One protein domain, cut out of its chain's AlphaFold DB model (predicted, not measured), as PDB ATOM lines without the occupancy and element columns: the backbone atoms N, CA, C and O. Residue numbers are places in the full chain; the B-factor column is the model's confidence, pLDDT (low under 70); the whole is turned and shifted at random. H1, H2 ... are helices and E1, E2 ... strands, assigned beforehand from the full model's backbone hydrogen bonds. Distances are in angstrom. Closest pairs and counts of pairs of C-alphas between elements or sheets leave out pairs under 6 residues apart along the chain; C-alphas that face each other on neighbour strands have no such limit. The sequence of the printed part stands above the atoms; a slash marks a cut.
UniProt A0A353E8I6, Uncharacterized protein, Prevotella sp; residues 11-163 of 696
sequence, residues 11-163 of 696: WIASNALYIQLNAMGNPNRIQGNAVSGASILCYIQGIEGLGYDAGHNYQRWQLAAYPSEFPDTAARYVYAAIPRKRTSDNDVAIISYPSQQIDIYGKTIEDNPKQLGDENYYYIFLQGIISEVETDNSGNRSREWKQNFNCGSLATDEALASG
ATOM      1  N   TRP A  11     138.963-105.940 337.996       73.06
ATOM      2  CA  TRP A  11     138.968-104.928 336.945       73.06
ATOM      3  C   TRP A  11     140.394-104.706 336.437       73.06
ATOM      4  O   TRP A  11     141.362-104.666 337.203       73.06
ATOM      5  N   ILE A  12     140.502-104.558 335.120       69.94
ATOM      6  CA  ILE A  12     141.726-104.225 334.394       69.94
ATOM      7  C   ILE A  12     141.376-103.169 333.344       69.94
ATOM      8  O   ILE A  12     140.337-103.263 332.687       69.94
ATOM      9  N   ALA A  13     142.227-102.157 333.176       62.56
ATOM     10  CA  ALA A  13     142.013-101.150 332.141       62.56
ATOM     11  C   ALA A  13     142.124-101.786 330.742       62.56
ATOM     12  O   ALA A  13     143.013-102.602 330.498       62.56
ATOM     13  N   SER A  14     141.252-101.404 329.806       55.22
ATOM     14  CA  SER A  14     141.185-102.003 328.458       55.22
ATOM     15  C   SER A  14     142.467-101.832 327.634       55.22
ATOM     16  O   SER A  14     142.723-102.606 326.719       55.22
ATOM     17  N   ASN A  15     143.289-100.842 327.978       54.69
ATOM     18  CA  ASN A  15     144.585-100.557 327.368       54.69
ATOM     19  C   ASN A  15     145.779-101.031 328.219       54.69
ATOM     20  O   ASN A  15     146.915-100.753 327.854       54.69
ATOM     21  N   ALA A  16     145.554-101.717 329.344       60.28
ATOM     22  CA  ALA A  16     146.609-102.112 330.283       60.28
ATOM     23  C   ALA A  16     147.632-103.084 329.679       60.28
ATOM     24  O   ALA A  16     148.800-103.080 330.075       60.28
ATOM     25  N   LEU A  17     147.191-103.924 328.743       62.94
ATOM     26  CA  LEU A  17     147.994-104.987 328.162       62.94
ATOM     27  C   LEU A  17     147.978-104.889 326.641       62.94
ATOM     28  O   LEU A  17     146.926-104.959 326.010       62.94
ATOM     29  N   TYR A  18     149.167-104.781 326.061       63.16
ATOM     30  CA  TYR A  18     149.384-104.836 324.628       63.16
ATOM     31  C   TYR A  18     150.170-106.103 324.302       63.16
ATOM     32  O   TYR A  18     151.312-106.264 324.727       63.16
ATOM     33  N   ILE A  19     149.558-107.026 323.563       61.97
ATOM     34  CA  ILE A  19     150.235-108.241 323.107       61.97
ATOM     35  C   ILE A  19     150.492-108.100 321.617       61.97
ATOM     36  O   ILE A  19     149.560-108.027 320.822       61.97
ATOM     37  N   GLN A  20     151.767-108.105 321.248       60.75
ATOM     38  CA  GLN A  20     152.193-108.177 319.864       60.75
ATOM     39  C   GLN A  20     152.790-109.559 319.610       60.75
ATOM     40  O   GLN A  20     153.755-109.984 320.252       60.75
ATOM     41  N   LEU A  21     152.211-110.289 318.662       61.03
ATOM     42  CA  LEU A  21     152.851-111.479 318.109       61.03
ATOM     43  C   LEU A  21     154.096-110.993 317.346       61.03
ATOM     44  O   LEU A  21     154.002-110.077 316.532       61.03
ATOM     45  N   ASN A  22     155.280-111.499 317.709       57.00
ATOM     46  CA  ASN A  22     156.557-110.861 317.375       57.00
ATOM     47  C   ASN A  22     156.765-110.677 315.854       57.00
ATOM     48  O   ASN A  22     156.595-111.608 315.069       57.00
ATOM     49  N   ALA A  23     157.268-109.496 315.480       50.81
ATOM     50  CA  ALA A  23     157.685-109.059 314.146       50.81
ATOM     51  C   ALA A  23     158.845-109.854 313.490       50.81
ATOM     52  O   ALA A  23     159.213-109.557 312.359       50.81
ATOM     53  N   MET A  24     159.427-110.864 314.151       55.03
ATOM     54  CA  MET A  24     160.479-111.728 313.573       55.03
ATOM     55  C   MET A  24     159.952-112.978 312.838       55.03
ATOM     56  O   MET A  24     160.730-113.878 312.527       55.03
ATOM     57  N   GLY A  25     158.643-113.074 312.589       58.16
ATOM     58  CA  GLY A  25     158.043-114.122 311.748       58.16
ATOM     59  C   GLY A  25     157.943-115.519 312.376       58.16
ATOM     60  O   GLY A  25     157.489-116.444 311.710       58.16
ATOM     61  N   ASN A  26     158.333-115.700 313.647       68.81
ATOM     62  CA  ASN A  26     158.140-116.967 314.360       68.81
ATOM     63  C   ASN A  26     156.794-116.958 315.117       68.81
ATOM     64  O   ASN A  26     156.679-116.250 316.123       68.81
ATOM     65  N   PRO A  27     155.802-117.774 314.712       65.94
ATOM     66  CA  PRO A  27     154.469-117.798 315.319       65.94
ATOM     67  C   PRO A  27     154.446-118.344 316.756       65.94
ATOM     68  O   PRO A  27     153.421-118.253 317.427       65.94
ATOM     69  N   ASN A  28     155.543-118.920 317.253       70.19
ATOM     70  CA  ASN A  28     155.632-119.421 318.626       70.19
ATOM     71  C   ASN A  28     156.182-118.391 319.621       70.19
ATOM     72  O   ASN A  28     156.173-118.661 320.818       70.19
ATOM     73  N   ARG A  29     156.633-117.212 319.176       71.62
ATOM     74  CA  ARG A  29     157.193-116.191 320.072       71.62
ATOM     75  C   ARG A  29     156.272-114.985 320.194       71.62
ATOM     76  O   ARG A  29     155.955-114.327 319.204       71.62
ATOM     77  N   ILE A  30     155.918-114.642 321.427       69.25
ATOM     78  CA  ILE A  30     155.039-113.515 321.731       69.25
ATOM     79  C   ILE A  30     155.782-112.437 322.519       69.25
ATOM     80  O   ILE A  30     156.597-112.726 323.398       69.25
ATOM     81  N   GLN A  31     155.514-111.176 322.193       68.19
ATOM     82  CA  GLN A  31     155.977-110.021 322.956       68.19
ATOM     83  C   GLN A  31     154.759-109.368 323.610       68.19
ATOM     84  O   GLN A  31     154.023-108.607 322.986       68.19
ATOM     85  N   GLY A  32     154.518-109.712 324.873       67.75
ATOM     86  CA  GLY A  32     153.564-108.998 325.714       67.75
ATOM     87  C   GLY A  32     154.243-107.794 326.355       67.75
ATOM     88  O   GLY A  32     155.296-107.950 326.968       67.75
ATOM     89  N   ASN A  33     153.635-106.620 326.236       68.31
ATOM     90  CA  ASN A  33     154.029-105.403 326.932       68.31
ATOM     91  C   ASN A  33     152.861-104.924 327.796       68.31
ATOM     92  O   ASN A  33     151.725-104.830 327.331       68.31
ATOM     93  N   ALA A  34     153.136-104.597 329.053       67.44
ATOM     94  CA  ALA A  34     152.181-103.890 329.895       67.44
ATOM     95  C   ALA A  34     152.427-102.383 329.764       67.44
ATOM     96  O   ALA A  34     153.576-101.936 329.718       67.44
ATOM     97  N   VAL A  35     151.355-101.597 329.685       69.62
ATOM     98  CA  VAL A  35     151.476-100.136 329.664       69.62
ATOM     99  C   VAL A  35     152.036 -99.663 331.005       69.62
ATOM    100  O   VAL A  35     151.678-100.188 332.058       69.62
ATOM    101  N   SER A  36     152.935 -98.677 330.977       68.00
ATOM    102  CA  SER A  36     153.528 -98.139 332.205       68.00
ATOM    103  C   SER A  36     152.433 -97.658 333.166       68.00
ATOM    104  O   SER A  36     151.559 -96.885 332.782       68.00
ATOM    105  N   GLY A  37     152.460 -98.154 334.406       66.00
ATOM    106  CA  GLY A  37     151.449 -97.858 335.426       66.00
ATOM    107  C   GLY A  37     150.178 -98.715 335.365       66.00
ATOM    108  O   GLY A  37     149.302 -98.534 336.209       66.00
ATOM    109  N   ALA A  38     150.069 -99.659 334.425       71.75
ATOM    110  CA  ALA A  38     148.962-100.609 334.377       71.75
ATOM    111  C   ALA A  38     148.901-101.470 335.648       71.75
ATOM    112  O   ALA A  38     149.921-101.923 336.170       71.75
ATOM    113  N   SER A  39     147.689-101.732 336.131       74.94
ATOM    114  CA  SER A  39     147.459-102.547 337.322       74.94
ATOM    115  C   SER A  39     146.174-103.351 337.209       74.94
ATOM    116  O   SER A  39     145.218-102.894 336.582       74.94
ATOM    117  N   ILE A  40     146.136-104.503 337.870       77.56
ATOM    118  CA  ILE A  40     144.920-105.281 338.087       77.56
ATOM    119  C   ILE A  40     144.420-105.044 339.511       77.56
ATOM    120  O   ILE A  40     145.204-105.054 340.466       77.56
ATOM    121  N   LEU A  41     143.118-104.795 339.635       77.81
ATOM    122  CA  LEU A  41     142.424-104.730 340.913       77.81
ATOM    123  C   LEU A  41     141.558-105.975 341.057       77.81
ATOM    124  O   LEU A  41     140.835-106.326 340.124       77.81
ATOM    125  N   CYS A  42     141.614-106.628 342.213       74.94
ATOM    126  CA  CYS A  42     140.827-107.829 342.479       74.94
ATOM    127  C   CYS A  42     140.088-107.738 343.814       74.94
ATOM    128  O   CYS A  42     140.564-107.126 344.770       74.94
ATOM    129  N   TYR A  43     138.932-108.399 343.855       75.06
ATOM    130  CA  TYR A  43     138.135-108.656 345.042       75.06
ATOM    131  C   TYR A  43     137.492-110.036 344.966       75.06
ATOM    132  O   TYR A  43     136.535-110.255 344.222       75.06
ATOM    133  N   ILE A  44     138.014-110.978 345.747       77.31
ATOM    134  CA  ILE A  44     137.430-112.312 345.867       77.31
ATOM    135  C   ILE A  44     137.282-112.657 347.346       77.31
ATOM    136  O   ILE A  44     138.255-112.945 348.043       77.31
ATOM    137  N   GLN A  45     136.038-112.640 347.821       70.75
ATOM    138  CA  GLN A  45     135.706-113.001 349.194       70.75
ATOM    139  C   GLN A  45     135.986-114.492 349.448       70.75
ATOM    140  O   GLN A  45     135.644-115.349 348.633       70.75
ATOM    141  N   GLY A  46     136.599-114.810 350.593       72.00
ATOM    142  CA  GLY A  46     136.899-116.189 350.999       72.00
ATOM    143  C   GLY A  46     138.233-116.751 350.492       72.00
ATOM    144  O   GLY A  46     138.532-117.908 350.783       72.00
ATOM    145  N   ILE A  47     139.045-115.955 349.784       77.62
ATOM    146  CA  ILE A  47     140.421-116.313 349.409       77.62
ATOM    147  C   ILE A  47     141.397-115.369 350.115       77.62
ATOM    148  O   ILE A  47     141.351-114.151 349.937       77.62
ATOM    149  N   GLU A  48     142.280-115.939 350.934       76.12
ATOM    150  CA  GLU A  48     143.283-115.186 351.688       76.12
ATOM    151  C   GLU A  48     144.217-114.420 350.731       76.12
ATOM    152  O   GLU A  48     144.750-114.986 349.780       76.12
ATOM    153  N   GLY A  49     144.378-113.111 350.948       74.31
ATOM    154  CA  GLY A  49     145.235-112.240 350.130       74.31
ATOM    155  C   GLY A  49     144.586-111.606 348.888       74.31
ATOM    156  O   GLY A  49     145.160-110.663 348.349       74.31
ATOM    157  N   LEU A  50     143.391-112.048 348.462       76.31
ATOM    158  CA  LEU A  50     142.635-111.461 347.333       76.31
ATOM    159  C   LEU A  50     141.325-110.752 347.744       76.31
ATOM    160  O   LEU A  50     140.587-110.271 346.883       76.31
ATOM    161  N   GLY A  51     141.027-110.694 349.046       72.50
ATOM    162  CA  GLY A  51     139.953-109.871 349.619       72.50
ATOM    163  C   GLY A  51     140.384-108.418 349.858       72.50
ATOM    164  O   GLY A  51     141.398-107.975 349.327       72.50
ATOM    165  N   TYR A  52     139.635-107.670 350.674       69.81
ATOM    166  CA  TYR A  52     140.033-106.314 351.068       69.81
ATOM    167  C   TYR A  52     141.362-106.288 351.831       69.81
ATOM    168  O   TYR A  52     141.718-107.236 352.538       69.81
ATOM    169  N   ASP A  53     142.091-105.178 351.711       67.19
ATOM    170  CA  ASP A  53     143.149-104.864 352.668       67.19
ATOM    171  C   ASP A  53     142.577-104.557 354.066       67.19
ATOM    172  O   ASP A  53     141.365-104.436 354.263       67.19
ATOM    173  N   ALA A  54     143.453-104.417 355.067       67.44
ATOM    174  CA  ALA A  54     143.036-104.089 356.435       67.44
ATOM    175  C   ALA A  54     142.265-102.750 356.538       67.44
ATOM    176  O   ALA A  54     141.559-102.523 357.519       67.44
ATOM    177  N   GLY A  55     142.386-101.874 355.534       62.75
ATOM    178  CA  GLY A  55     141.694-100.592 355.412       62.75
ATOM    179  C   GLY A  55     140.407-100.640 354.581       62.75
ATOM    180  O   GLY A  55     139.854 -99.580 354.307       62.75
ATOM    181  N   HIS A  56     139.920-101.831 354.211       67.19
ATOM    182  CA  HIS A  56     138.727-102.038 353.379       67.19
ATOM    183  C   HIS A  56     138.846-101.482 351.945       67.19
ATOM    184  O   HIS A  56     137.841-101.162 351.315       67.19
ATOM    185  N   ASN A  57     140.065-101.404 351.391       67.94
ATOM    186  CA  ASN A  57     140.296-101.038 349.989       67.94
ATOM    187  C   ASN A  57     140.571-102.261 349.108       67.94
ATOM    188  O   ASN A  57     141.121-103.274 349.553       67.94
ATOM    189  N   TYR A  58     140.197-102.149 347.832       71.38
ATOM    190  CA  TYR A  58     140.503-103.151 346.818       71.38
ATOM    191  C   TYR A  58     142.011-103.343 346.674       71.38
ATOM    192  O   TYR A  58     142.764-102.378 346.518       71.38
ATOM    193  N   GLN A  59     142.445-104.602 346.666       75.12
ATOM    194  CA  GLN A  59     143.848-104.924 346.464       75.12
ATOM    195  C   GLN A  59     144.236-104.683 345.005       75.12
ATOM    196  O   GLN A  59     143.529-105.076 344.072       75.12
ATOM    197  N   ARG A  60     145.386-104.033 344.817       78.44
ATOM    198  CA  ARG A  60     145.933-103.660 343.510       78.44
ATOM    199  C   ARG A  60     147.338-104.217 343.344       78.44
ATOM    200  O   ARG A  60     148.166-104.045 344.238       78.44
ATOM    201  N   TRP A  61     147.617-104.786 342.176       83.50
ATOM    202  CA  TRP A  61     148.955-105.208 341.755       83.50
ATOM    203  C   TRP A  61     149.307-104.552 340.428       83.50
ATOM    204  O   TRP A  61     148.470-104.500 339.524       83.50
ATOM    205  N   GLN A  62     150.534-104.051 340.294       81.50
ATOM    206  CA  GLN A  62     151.018-103.585 338.993       81.50
ATOM    207  C   GLN A  62     151.139-104.766 338.034       81.50
ATOM    208  O   GLN A  62     151.449-105.875 338.459       81.50
ATOM    209  N   LEU A  63     150.866-104.537 336.754       80.44
ATOM    210  CA  LEU A  63     150.964-105.565 335.728       80.44
ATOM    211  C   LEU A  63     152.322-105.497 335.044       80.44
ATOM    212  O   LEU A  63     152.741-104.438 334.581       80.44
ATOM    213  N   ALA A  64     152.967-106.653 334.922       80.81
ATOM    214  CA  ALA A  64     154.119-106.830 334.055       80.81
ATOM    215  C   ALA A  64     153.871-107.969 333.072       80.81
ATOM    216  O   ALA A  64     153.326-109.020 333.411       80.81
ATOM    217  N   ALA A  65     154.311-107.755 331.839       79.38
ATOM    218  CA  ALA A  65     154.353-108.776 330.812       79.38
ATOM    219  C   ALA A  65     155.791-108.897 330.318       79.38
ATOM    220  O   ALA A  65     156.487-107.893 330.161       79.38
ATOM    221  N   TYR A  66     156.224-110.134 330.098       77.50
ATOM    222  CA  TYR A  66     157.544-110.438 329.569       77.50
ATOM    223  C   TYR A  66     157.402-111.194 328.246       77.50
ATOM    224  O   TYR A  66     156.481-112.008 328.098       77.50
ATOM    225  N   PRO A  67     158.313-110.971 327.280       74.19
ATOM    226  CA  PRO A  67     158.369-111.786 326.078       74.19
ATOM    227  C   PRO A  67     158.489-113.268 326.438       74.19
ATOM    228  O   PRO A  67     159.334-113.646 327.246       74.19
ATOM    229  N   SER A  68     157.650-114.096 325.821       72.56
ATOM    230  CA  SER A  68     157.571-115.533 326.091       72.56
ATOM    231  C   SER A  68     157.616-116.308 324.776       72.56
ATOM    232  O   SER A  68     157.075-115.862 323.762       72.56
ATOM    233  N   GLU A  69     158.278-117.464 324.771       75.38
ATOM    234  CA  GLU A  69     158.307-118.382 323.630       75.38
ATOM    235  C   GLU A  69     157.595-119.681 324.000       75.38
ATOM    236  O   GLU A  69     157.849-120.268 325.053       75.38
ATOM    237  N   PHE A  70     156.658-120.098 323.154       74.88
ATOM    238  CA  PHE A  70     155.852-121.284 323.375       74.88
ATOM    239  C   PHE A  70     156.559-122.527 322.831       74.88
ATOM    240  O   PHE A  70     156.997-122.528 321.679       74.88
ATOM    241  N   PRO A  71     156.634-123.609 323.622       69.69
ATOM    242  CA  PRO A  71     157.305-124.836 323.208       69.69
ATOM    243  C   PRO A  71     156.504-125.643 322.172       69.69
ATOM    244  O   PRO A  71     157.067-126.518 321.521       69.69
ATOM    245  N   ASP A  72     155.208-125.363 322.006       73.25
ATOM    246  CA  ASP A  72     154.314-126.090 321.103       73.25
ATOM    247  C   ASP A  72     153.380-125.157 320.315       73.25
ATOM    248  O   ASP A  72     153.327-123.941 320.521       73.25
ATOM    249  N   THR A  73     152.638-125.751 319.381       75.94
ATOM    250  CA  THR A  73     151.724-125.046 318.478       75.94
ATOM    251  C   THR A  73     150.306-124.903 319.016       75.94
ATOM    252  O   THR A  73     149.487-124.308 318.326       75.94
ATOM    253  N   ALA A  74     150.007-125.407 320.217       79.69
ATOM    254  CA  ALA A  74     148.653-125.430 320.765       79.69
ATOM    255  C   ALA A  74     148.174-124.030 321.179       79.69
ATOM    256  O   ALA A  74     148.980-123.104 321.338       79.69
ATOM    257  N   ALA A  75     146.859-123.875 321.346       79.56
ATOM    258  CA  ALA A  75     146.262-122.637 321.831       79.56
ATOM    259  C   ALA A  75     146.769-122.277 323.240       79.56
ATOM    260  O   ALA A  75     147.097-123.146 324.050       79.56
ATOM    261  N   ARG A  76     146.845-120.976 323.531       83.06
ATOM    262  CA  ARG A  76     147.307-120.439 324.817       83.06
ATOM    263  C   ARG A  76     146.275-119.492 325.397       83.06
ATOM    264  O   ARG A  76     145.712-118.667 324.682       83.06
ATOM    265  N   TYR A  77     146.060-119.586 326.700       84.62
ATOM    266  CA  TYR A  77     145.073-118.788 327.418       84.62
ATOM    267  C   TYR A  77     145.777-117.707 328.225       84.62
ATOM    268  O   TYR A  77     146.805-117.975 328.833       84.62
ATOM    269  N   VAL A  78     145.256-116.482 328.231       83.81
ATOM    270  CA  VAL A  78     145.914-115.339 328.881       83.81
ATOM    271  C   VAL A  78     145.403-115.171 330.311       83.81
ATOM    272  O   VAL A  78     144.214-114.926 330.525       83.81
ATOM    273  N   TYR A  79     146.310-115.254 331.285       86.44
ATOM    274  CA  TYR A  79     146.023-115.096 332.712       86.44
ATOM    275  C   TYR A  79     146.919-114.030 333.352       86.44
ATOM    276  O   TYR A  79     148.054-113.831 332.927       86.44
ATOM    277  N   ALA A  80     146.442-113.389 334.420       86.69
ATOM    278  CA  ALA A  80     147.293-112.656 335.358       86.69
ATOM    279  C   ALA A  80     147.615-113.555 336.561       86.69
ATOM    280  O   ALA A  80     146.705-114.011 337.252       86.69
ATOM    281  N   ALA A  81     148.902-113.815 336.793       88.81
ATOM    282  CA  ALA A  81     149.404-114.574 337.931       88.81
ATOM    283  C   ALA A  81     149.754-113.616 339.081       88.81
ATOM    284  O   ALA A  81     150.682-112.815 338.971       88.81
ATOM    285  N   ILE A  82     149.002-113.695 340.177       88.12
ATOM    286  CA  ILE A  82     149.115-112.839 341.363       88.12
ATOM    287  C   ILE A  82     149.776-113.635 342.499       88.12
ATOM    288  O   ILE A  82     149.286-114.715 342.817       88.12
ATOM    289  N   PRO A  83     150.856-113.159 343.139       86.19
ATOM    290  CA  PRO A  83     151.489-113.881 344.248       86.19
ATOM    291  C   PRO A  83     150.519-114.115 345.420       86.19
ATOM    292  O   PRO A  83     149.836-113.184 345.846       86.19
ATOM    293  N   ARG A  84     150.471-115.336 345.980       85.38
ATOM    294  CA  ARG A  84     149.580-115.666 347.118       85.38
ATOM    295  C   ARG A  84     150.016-115.024 348.429       85.38
ATOM    296  O   ARG A  84     149.186-114.667 349.256       85.38
ATOM    297  N   LYS A  85     151.327-114.912 348.641       76.94
ATOM    298  CA  LYS A  85     151.911-114.232 349.800       76.94
ATOM    299  C   LYS A  85     152.500-112.918 349.333       76.94
ATOM    300  O   LYS A  85     153.347-112.926 348.443       76.94
ATOM    301  N   ARG A  86     152.078-111.816 349.954       69.75
ATOM    302  CA  ARG A  86     152.730-110.528 349.740       69.75
ATOM    303  C   ARG A  86     154.050-110.488 350.492       69.75
ATOM    304  O   ARG A  86     154.078-110.680 351.707       69.75
ATOM    305  N   THR A  87     155.131-110.266 349.763       64.88
ATOM    306  CA  THR A  87     156.476-110.098 350.323       64.88
ATOM    307  C   THR A  87     156.905-108.634 350.350       64.88
ATOM    308  O   THR A  87     157.773-108.286 351.147       64.88
ATOM    309  N   SER A  88     156.288-107.770 349.529       65.00
ATOM    310  CA  SER A  88     156.551-106.326 349.490       65.00
ATOM    311  C   SER A  88     155.350-105.518 348.969       65.00
ATOM    312  O   SER A  88     154.466-106.058 348.307       65.00
ATOM    313  N   ASP A  89     155.332-104.202 349.203       60.19
ATOM    314  CA  ASP A  89     154.271-103.308 348.696       60.19
ATOM    315  C   ASP A  89     154.281-103.140 347.160       60.19
ATOM    316  O   ASP A  89     153.320-102.627 346.587       60.19
ATOM    317  N   ASN A  90     155.342-103.602 346.484       64.56
ATOM    318  CA  ASN A  90     155.533-103.504 345.032       64.56
ATOM    319  C   ASN A  90     155.371-104.851 344.309       64.56
ATOM    320  O   ASN A  90     155.880-105.020 343.203       64.56
ATOM    321  N   ASP A  91     154.688-105.821 344.918       76.69
ATOM    322  CA  ASP A  91     154.475-107.115 344.279       76.69
ATOM    323  C   ASP A  91     153.678-106.958 342.966       76.69
ATOM    324  O   ASP A  91     152.656-106.265 342.889       76.69
ATOM    325  N   VAL A  92     154.170-107.606 341.909       82.50
ATOM    326  CA  VAL A  92     153.697-107.428 340.530       82.50
ATOM    327  C   VAL A  92     152.921-108.666 340.087       82.50
ATOM    328  O   VAL A  92     153.354-109.796 340.309       82.50
ATOM    329  N   ALA A  93     151.780-108.456 339.436       86.00
ATOM    330  CA  ALA A  93     151.032-109.503 338.759       86.00
ATOM    331  C   ALA A  93     151.624-109.735 337.361       86.00
ATOM    332  O   ALA A  93     151.710-108.813 336.545       86.00
ATOM    333  N   ILE A  94     152.041-110.969 337.088       86.94
ATOM    334  CA  ILE A  94     152.739-111.320 335.847       86.94
ATOM    335  C   ILE A  94     151.754-111.949 334.870       86.94
ATOM    336  O   ILE A  94     151.014-112.866 335.224       86.94
ATOM    337  N   ILE A  95     151.756-111.486 333.623       86.06
ATOM    338  CA  ILE A  95     150.958-112.120 332.575       86.06
ATOM    339  C   ILE A  95     151.554-113.484 332.219       86.06
ATOM    340  O   ILE A  95     152.733-113.596 331.885       86.06
ATOM    341  N   SER A  96     150.711-114.511 332.278       85.06
ATOM    342  CA  SER A  96     151.050-115.904 332.013       85.06
ATOM    343  C   SER A  96     150.155-116.493 330.924       85.06
ATOM    344  O   SER A  96     149.029-116.043 330.706       85.06
ATOM    345  N   TYR A  97     150.678-117.513 330.244       84.56
ATOM    346  CA  TYR A  97     150.096-118.100 329.038       84.56
ATOM    347  C   TYR A  97     150.014-119.639 329.118       84.56
ATOM    348  O   TYR A  97     150.714-120.339 328.375       84.56
ATOM    349  N   PRO A  98     149.217-120.215 330.037       84.06
ATOM    350  CA  PRO A  98     149.023-121.664 330.115       84.06
ATOM    351  C   PRO A  98     148.446-122.264 328.814       84.06
ATOM    352  O   PRO A  98     147.737-121.601 328.057       84.06
ATOM    353  N   SER A  99     148.759-123.541 328.549       80.38
ATOM    354  CA  SER A  99     148.253-124.319 327.394       80.38
ATOM    355  C   SER A  99     146.786-124.729 327.505       80.38
ATOM    356  O   SER A  99     146.183-125.129 326.515       80.38
ATOM    357  N   GLN A 100     146.209-124.658 328.701       83.94
ATOM    358  CA  GLN A 100     144.829-125.038 328.990       83.94
ATOM    359  C   GLN A 100     144.220-124.031 329.967       83.94
ATOM    360  O   GLN A 100     144.956-123.309 330.645       83.94
ATOM    361  N   GLN A 101     142.889-123.980 330.047       85.38
ATOM    362  CA  GLN A 101     142.221-123.201 331.088       85.38
ATOM    363  C   GLN A 101     142.488-123.823 332.459       85.38
ATOM    364  O   GLN A 101     142.424-125.045 332.641       85.38
ATOM    365  N   ILE A 102     142.816-122.957 333.411       86.94
ATOM    366  CA  ILE A 102     143.163-123.320 334.782       86.94
ATOM    367  C   ILE A 102     142.276-122.561 335.762       86.94
ATOM    368  O   ILE A 102     141.856-121.434 335.497       86.94
ATOM    369  N   ASP A 103     142.003-123.184 336.902       86.62
ATOM    370  CA  ASP A 103     141.304-122.547 338.008       86.62
ATOM    371  C   ASP A 103     142.185-121.504 338.719       86.62
ATOM    372  O   ASP A 103     143.376-121.341 338.428       86.62
ATOM    373  N   ILE A 104     141.609-120.806 339.703       86.62
ATOM    374  CA  ILE A 104     142.321-119.760 340.446       86.62
ATOM    375  C   ILE A 104     143.577-120.259 341.176       86.62
ATOM    376  O   ILE A 104     144.460-119.458 341.474       86.62
ATOM    377  N   TYR A 105     143.702-121.561 341.440       86.62
ATOM    378  CA  TYR A 105     144.852-122.157 342.118       86.62
ATOM    379  C   TYR A 105     145.892-122.745 341.148       86.62
ATOM    380  O   TYR A 105     146.922-123.262 341.594       86.62
ATOM    381  N   GLY A 106     145.653-122.643 339.839       84.56
ATOM    382  CA  GLY A 106     146.559-123.108 338.796       84.56
ATOM    383  C   GLY A 106     146.389-124.577 338.407       84.56
ATOM    384  O   GLY A 106     147.311-125.153 337.822       84.56
ATOM    385  N   LYS A 107     145.243-125.199 338.717       86.19
ATOM    386  CA  LYS A 107     144.921-126.577 338.315       86.19
ATOM    387  C   LYS A 107     144.040-126.611 337.071       86.19
ATOM    388  O   LYS A 107     143.211-125.729 336.882       86.19
ATOM    389  N   THR A 108     144.199-127.628 336.227       84.69
ATOM    390  CA  THR A 108     143.384-127.799 335.011       84.69
ATOM    391  C   THR A 108     141.901-128.011 335.332       84.69
ATOM    392  O   THR A 108     141.552-128.674 336.310       84.69
ATOM    393  N   ILE A 109     141.022-127.461 334.488       80.31
ATOM    394  CA  ILE A 109     139.559-127.553 334.629       80.31
ATOM    395  C   ILE A 109     139.048-128.807 333.893       80.31
ATOM    396  O   ILE A 109     138.379-128.729 332.869       80.31
ATOM    397  N   GLU A 110     139.414-129.985 334.397       75.50
ATOM    398  CA  GLU A 110     138.976-131.299 333.898       75.50
ATOM    399  C   GLU A 110     138.583-132.203 335.084       75.50
ATOM    400  O   GLU A 110     138.897-131.890 336.235       75.50
ATOM    401  N   ASP A 111     137.928-133.343 334.830       66.62
ATOM    402  CA  ASP A 111     137.418-134.244 335.884       66.62
ATOM    403  C   ASP A 111     138.510-134.795 336.835       66.62
ATOM    404  O   ASP A 111     138.197-135.204 337.955       66.62
ATOM    405  N   ASN A 112     139.794-134.773 336.440       76.81
ATOM    406  CA  ASN A 112     140.939-135.116 337.297       76.81
ATOM    407  C   ASN A 112     142.020-134.003 337.268       76.81
ATOM    408  O   ASN A 112     142.906-134.034 336.408       76.81
ATOM    409  N   PRO A 113     141.959-133.010 338.179       77.31
ATOM    410  CA  PRO A 113     142.723-131.764 338.072       77.31
ATOM    411  C   PRO A 113     144.230-131.958 338.298       77.31
ATOM    412  O   PRO A 113     144.659-132.442 339.349       77.31
ATOM    413  N   LYS A 114     145.049-131.515 337.334       82.50
ATOM    414  CA  LYS A 114     146.522-131.522 337.408       82.50
ATOM    415  C   LYS A 114     147.059-130.113 337.656       82.50
ATOM    416  O   LYS A 114     146.533-129.153 337.101       82.50
ATOM    417  N   GLN A 115     148.114-129.984 338.462       85.50
ATOM    418  CA  GLN A 115     148.776-128.697 338.707       85.50
ATOM    419  C   GLN A 115     149.580-128.283 337.464       85.50
ATOM    420  O   GLN A 115     150.503-128.994 337.070       85.50
ATOM    421  N   LEU A 116     149.208-127.159 336.843       83.94
ATOM    422  CA  LEU A 116     149.870-126.612 335.652       83.94
ATOM    423  C   LEU A 116     150.549-125.263 335.943       83.94
ATOM    424  O   LEU A 116     151.623-124.993 335.414       83.94
ATOM    425  N   GLY A 117     149.931-124.424 336.780       81.19
ATOM    426  CA  GLY A 117     150.522-123.186 337.292       81.19
ATOM    427  C   GLY A 117     151.402-123.415 338.526       81.19
ATOM    428  O   GLY A 117     151.309-124.447 339.187       81.19
ATOM    429  N   ASP A 118     152.229-122.433 338.870       83.19
ATOM    430  CA  ASP A 118     153.014-122.429 340.106       83.19
ATOM    431  C   ASP A 118     152.084-122.238 341.320       83.19
ATOM    432  O   ASP A 118     151.247-121.331 341.352       83.19
ATOM    433  N   GLU A 119     152.221-123.098 342.328       85.25
ATOM    434  CA  GLU A 119     151.379-123.099 343.532       85.25
ATOM    435  C   GLU A 119     151.534-121.832 344.389       85.25
ATOM    436  O   GLU A 119     150.685-121.554 345.239       85.25
ATOM    437  N   ASN A 120     152.577-121.034 344.155       86.06
ATOM    438  CA  ASN A 120     152.805-119.767 344.843       86.06
ATOM    439  C   ASN A 120     151.956-118.607 344.298       86.06
ATOM    440  O   ASN A 120     151.969-117.527 344.894       86.06
ATOM    441  N   TYR A 121     151.199-118.814 343.212       87.75
ATOM    442  CA  TYR A 121     150.379-117.785 342.570       87.75
ATOM    443  C   TYR A 121     148.885-118.151 342.526       87.75
ATOM    444  O   TYR A 121     148.478-119.316 342.608       87.75
ATOM    445  N   TYR A 122     148.057-117.116 342.425       89.06
ATOM    446  CA  TYR A 122     146.662-117.169 342.015       89.06
ATOM    447  C   TYR A 122     146.537-116.742 340.554       89.06
ATOM    448  O   TYR A 122     147.214-115.810 340.129       89.06
ATOM    449  N   TYR A 123     145.659-117.389 339.792       88.75
ATOM    450  CA  TYR A 123     145.513-117.153 338.356       88.75
ATOM    451  C   TYR A 123     144.140-116.560 338.022       88.75
ATOM    452  O   TYR A 123     143.104-117.158 338.299       88.75
ATOM    453  N   ILE A 124     144.125-115.377 337.399       86.00
ATOM    454  CA  ILE A 124     142.903-114.690 336.955       86.00
ATOM    455  C   ILE A 124     142.809-114.763 335.433       86.00
ATOM    456  O   ILE A 124     143.680-114.235 334.740       86.00
ATOM    457  N   PHE A 125     141.765-115.410 334.912       84.25
ATOM    458  CA  PHE A 125     141.571-115.543 333.470       84.25
ATOM    459  C   PHE A 125     141.134-114.212 332.854       84.25
ATOM    460  O   PHE A 125     140.091-113.668 333.220       84.25
ATOM    461  N   LEU A 126     141.900-113.706 331.884       77.12
ATOM    462  CA  LEU A 126     141.645-112.420 331.222       77.12
ATOM    463  C   LEU A 126     140.839-112.556 329.917       77.12
ATOM    464  O   LEU A 126     140.807-111.626 329.110       77.12
ATOM    465  N   GLN A 127     140.203-113.715 329.689       74.00
ATOM    466  CA  GLN A 127     139.344-114.007 328.525       74.00
ATOM    467  C   GLN A 127     140.040-113.867 327.155       74.00
ATOM    468  O   GLN A 127     139.389-113.756 326.115       74.00
ATOM    469  N   GLY A 128     141.373-113.872 327.140       74.25
ATOM    470  CA  GLY A 128     142.171-113.889 325.920       74.25
ATOM    471  C   GLY A 128     142.547-115.314 325.539       74.25
ATOM    472  O   GLY A 128     143.077-116.048 326.376       74.25
ATOM    473  N   ILE A 129     142.309-115.683 324.280       78.25
ATOM    474  CA  ILE A 129     142.764-116.948 323.700       78.25
ATOM    475  C   ILE A 129     143.639-116.631 322.489       78.25
ATOM    476  O   ILE A 129     143.222-115.976 321.536       78.25
ATOM    477  N   ILE A 130     144.876-117.105 322.523       77.38
ATOM    478  CA  ILE A 130     145.757-117.146 321.362       77.38
ATOM    479  C   ILE A 130     145.521-118.505 320.707       77.38
ATOM    480  O   ILE A 130     145.687-119.533 321.366       77.38
ATOM    481  N   SER A 131     145.102-118.520 319.441       76.12
ATOM    482  CA  SER A 131     144.803-119.752 318.711       76.12
ATOM    483  C   SER A 131     146.032-120.647 318.590       76.12
ATOM    484  O   SER A 131     147.173-120.221 318.805       76.12
ATOM    485  N   GLU A 132     145.805-121.892 318.189       77.00
ATOM    486  CA  GLU A 132     146.877-122.724 317.653       77.00
ATOM    487  C   GLU A 132     147.483-122.124 316.372       77.00
ATOM    488  O   GLU A 132     146.920-121.202 315.777       77.00
ATOM    489  N   VAL A 133     148.673-122.594 315.986       74.62
ATOM    490  CA  VAL A 133     149.332-122.128 314.756       74.62
ATOM    491  C   VAL A 133     148.617-122.700 313.539       74.62
ATOM    492  O   VAL A 133     148.707-123.899 313.281       74.62
ATOM    493  N   GLU A 134     147.999-121.832 312.749       71.12
ATOM    494  CA  GLU A 134     147.415-122.180 311.459       71.12
ATOM    495  C   GLU A 134     148.460-121.979 310.356       71.12
ATOM    496  O   GLU A 134     149.304-121.083 310.425       71.12
ATOM    497  N   THR A 135     148.468-122.863 309.357       69.19
ATOM    498  CA  THR A 135     149.374-122.760 308.203       69.19
ATOM    499  C   THR A 135     148.538-122.623 306.950       69.19
ATOM    500  O   THR A 135     147.716-123.493 306.664       69.19
ATOM    501  N   ASP A 136     148.729-121.531 306.220       66.81
ATOM    502  CA  ASP A 136     148.012-121.320 304.971       66.81
ATOM    503  C   ASP A 136     148.571-122.197 303.837       66.81
ATOM    504  O   ASP A 136     149.634-122.816 303.940       66.81
ATOM    505  N   ASN A 137     147.858-122.232 302.708       64.44
ATOM    506  CA  ASN A 137     148.249-123.015 301.529       64.44
ATOM    507  C   ASN A 137     149.596-122.581 300.908       64.44
ATOM    508  O   ASN A 137     150.087-123.260 300.008       64.44
ATOM    509  N   SER A 138     150.188-121.474 301.368       62.06
ATOM    510  CA  SER A 138     151.503-120.978 300.940       62.06
ATOM    511  C   SER A 138     152.616-121.323 301.939       62.06
ATOM    512  O   SER A 138     153.761-120.921 301.743       62.06
ATOM    513  N   GLY A 139     152.300-122.078 302.997       62.16
ATOM    514  CA  GLY A 139     153.247-122.509 304.025       62.16
ATOM    515  C   GLY A 139     153.528-121.460 305.102       62.16
ATOM    516  O   GLY A 139     154.382-121.695 305.960       62.16
ATOM    517  N   ASN A 140     152.825-120.321 305.096       68.75
ATOM    518  CA  ASN A 140     153.005-119.294 306.114       68.75
ATOM    519  C   ASN A 140     152.251-119.683 307.376       68.75
ATOM    520  O   ASN A 140     151.061-119.996 307.347       68.75
ATOM    521  N   ARG A 141     152.969-119.654 308.496       70.38
ATOM    522  CA  ARG A 141     152.454-120.056 309.799       70.38
ATOM    523  C   ARG A 141     152.066-118.817 310.599       70.38
ATOM    524  O   ARG A 141     152.918-117.967 310.848       70.38
ATOM    525  N   SER A 142     150.818-118.730 311.037       65.50
ATOM    526  CA  SER A 142     150.291-117.597 311.803       65.50
ATOM    527  C   SER A 142     149.491-118.073 313.015       65.50
ATOM    528  O   SER A 142     149.110-119.235 313.121       65.50
ATOM    529  N   ARG A 143     149.277-117.175 313.979       66.88
ATOM    530  CA  ARG A 143     148.312-117.377 315.063       66.88
ATOM    531  C   ARG A 143     147.306-116.248 315.028       66.88
ATOM    532  O   ARG A 143     147.682-115.090 314.850       66.88
ATOM    533  N   GLU A 144     146.051-116.588 315.258       62.34
ATOM    534  CA  GLU A 144     144.985-115.630 315.466       62.34
ATOM    535  C   GLU A 144     144.838-115.357 316.962       62.34
ATOM    536  O   GLU A 144     144.744-116.265 317.788       62.34
ATOM    537  N   TRP A 145     144.793-114.085 317.338       64.12
ATOM    538  CA  TRP A 145     144.439-113.704 318.697       64.12
ATOM    539  C   TRP A 145     142.941-113.419 318.755       64.12
ATOM    540  O   TRP A 145     142.450-112.481 318.130       64.12
ATOM    541  N   LYS A 146     142.214-114.256 319.497       60.62
ATOM    542  CA  LYS A 146     140.778-114.125 319.739       60.62
ATOM    543  C   LYS A 146     140.605-113.643 321.170       60.62
ATOM    544  O   LYS A 146     140.723-114.422 322.116       60.62
ATOM    545  N   GLN A 147     140.354-112.347 321.336       61.28
ATOM    546  CA  GLN A 147     140.131-111.774 322.656       61.28
ATOM    547  C   GLN A 147     138.809-111.020 322.754       61.28
ATOM    548  O   GLN A 147     138.542-110.096 321.992       61.28
ATOM    549  N   ASN A 148     138.035-111.395 323.773       55.59
ATOM    550  CA  ASN A 148     136.866-110.670 324.246       55.59
ATOM    551  C   ASN A 148     137.206-110.065 325.612       55.59
ATOM    552  O   ASN A 148     137.087-110.727 326.641       55.59
ATOM    553  N   PHE A 149     137.660-108.811 325.641       53.34
ATOM    554  CA  PHE A 149     137.870-108.107 326.906       53.34
ATOM    555  C   PHE A 149     136.527-107.662 327.481       53.34
ATOM    556  O   PHE A 149     136.039-106.571 327.188       53.34
ATOM    557  N   ASN A 150     135.946-108.483 328.350       53.28
ATOM    558  CA  ASN A 150     134.959-107.969 329.287       53.28
ATOM    559  C   ASN A 150     135.747-107.296 330.418       53.28
ATOM    560  O   ASN A 150     136.402-107.991 331.195       53.28
ATOM    561  N   CYS A 151     135.779-105.960 330.438       53.19
ATOM    562  CA  CYS A 151     136.615-105.138 331.327       53.19
ATOM    563  C   CYS A 151     136.096-105.195 332.774       53.19
ATOM    564  O   CYS A 151     135.570-104.205 333.269       53.19
ATOM    565  N   GLY A 152     136.189-106.380 333.380       51.72
ATOM    566  CA  GLY A 152     135.397-106.876 334.504       51.72
ATOM    567  C   GLY A 152     134.911-105.849 335.526       51.72
ATOM    568  O   GLY A 152     135.641-104.955 335.922       51.72
ATOM    569  N   SER A 153     133.658-105.956 335.963       55.75
ATOM    570  CA  SER A 153     133.037-104.964 336.831       55.75
ATOM    571  C   SER A 153     133.170-105.292 338.328       55.75
ATOM    572  O   SER A 153     132.376-106.055 338.861       55.75
ATOM    573  N   LEU A 154     134.083-104.629 339.054       56.12
ATOM    574  CA  LEU A 154     134.074-104.611 340.526       56.12
ATOM    575  C   LEU A 154     132.759-104.048 341.108       56.12
ATOM    576  O   LEU A 154     132.402-102.894 340.876       56.12
ATOM    577  N   ALA A 155     132.057-104.859 341.898       56.25
ATOM    578  CA  ALA A 155     130.920-104.422 342.706       56.25
ATOM    579  C   ALA A 155     131.357-104.196 344.165       56.25
ATOM    580  O   ALA A 155     132.129-104.988 344.709       56.25
ATOM    581  N   THR A 156     130.880-103.121 344.803       56.34
ATOM    582  CA  THR A 156     131.090-102.892 346.244       56.34
ATOM    583  C   THR A 156     130.193-103.807 347.073       56.34
ATOM    584  O   THR A 156     129.115-104.205 346.624       56.34
ATOM    585  N   ASP A 157     130.613-104.122 348.300       56.28
ATOM    586  CA  ASP A 157     129.837-104.970 349.220       56.28
ATOM    587  C   ASP A 157     128.442-104.387 349.495       56.28
ATOM    588  O   ASP A 157     127.459-105.121 349.565       56.28
ATOM    589  N   GLU A 158     128.331-103.058 349.549       55.72
ATOM    590  CA  GLU A 158     127.052-102.354 349.674       55.72
ATOM    591  C   GLU A 158     126.169-102.503 348.426       55.72
ATOM    592  O   GLU A 158     124.951-102.628 348.557       55.72
ATOM    593  N   ALA A 159     126.742-102.561 347.219       55.94
ATOM    594  CA  ALA A 159     125.975-102.778 345.990       55.94
ATOM    595  C   ALA A 159     125.454-104.224 345.886       55.94
ATOM    596  O   ALA A 159     124.311-104.440 345.481       55.94
ATOM    597  N   LEU A 160     126.251-105.205 346.319       56.69
ATOM    598  CA  LEU A 160     125.869-106.620 346.346       56.69
ATOM    599  C   LEU A 160     124.837-106.936 347.447       56.69
ATOM    600  O   LEU A 160     123.914-107.712 347.204       56.69
ATOM    601  N   ALA A 161     124.941-106.316 348.629       55.25
ATOM    602  CA  ALA A 161     124.018-106.535 349.752       55.25
ATOM    603  C   ALA A 161     122.635-105.875 349.564       55.25
ATOM    604  O   ALA A 161     121.659-106.305 350.178       55.25
ATOM    605  N   SER A 162     122.534-104.862 348.696       52.28
ATOM    606  CA  SER A 162     121.300-104.096 348.454       52.28
ATOM    607  C   SER A 162     120.421-104.648 347.322       52.28
ATOM    608  O   SER A 162     119.381-104.067 347.021       52.28
ATOM    609  N   GLY A 163     120.830-105.734 346.653       55.50
ATOM    610  CA  GLY A 163     120.081-106.314 345.530       55.50
ATOM    611  C   GLY A 163     119.952-105.403 344.298       55.50
ATOM    612  O   GLY A 163     119.057-105.612 343.484       55.50
TER     613      GLY A 163
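What this domain is: This is residues 11 to 163 of the 696 residues of an uncharacterized protein of Prevotella sp (UniProt A0A353E8I6). Little regular structure, 61 of 153 printed residues in named elements, makes a sheet curled like part of a barrel and folded back on itself, with the hairpin E1 and E2 facing it as a sandwich. Residues 158 to 163 stick out. E1 to E8, then H1, follow along the chain, mostly strand; the mixed sheet runs E3 E4 E6 E5 E7 E8. It is compact, radius of gyration of the C-alphas 17.0 A, spanning 58 by 39 by 36 A.

How they stand to each other: E1, residues 17 to 21, and E2, residues 29 to 34, form an antiparallel hairpin, N 18 and O 33 2.9 A apart. E3, residues 39 to 42, and E4, residues 59 to 64, form another, N 40 to O 61 2.9 A. The closest C-alphas of E2 and E4, Ala 34 and Ala 64, are 5.5 A apart. E6, residues 92 to 96, is parallel to E4, N 93 to O 62 2.8 A, and forms a hairpin with E5, residues 76 to 83, N 81 to O 94 2.8 A. E7, residues 121 to 135, is antiparallel to E5, N 122 to O 82 2.7 A, bends by 76 degrees at residue 124, and forms a hairpin with E8, residues 141 to 147, N 131 to O 144 2.8 A. H1, residues 157 to 161, with its O i to N i+4 pair within hydrogen-bond range, is not on the sheet.

Where its parts are: E1 begins at C-alpha 17 (147.994, -104.987, 328.162); H1 ends at C-alpha 161 (124.018, -106.535, 349.752). E7 measures 34.7 A from first to last C-alpha.

The domain as a whole: The printed part has no cut; the links E3 to E4, E4 to E5 and E6 to E7 are long. Its mean pLDDT is 72.3, with 65 residues under 70, among them 142 to 163.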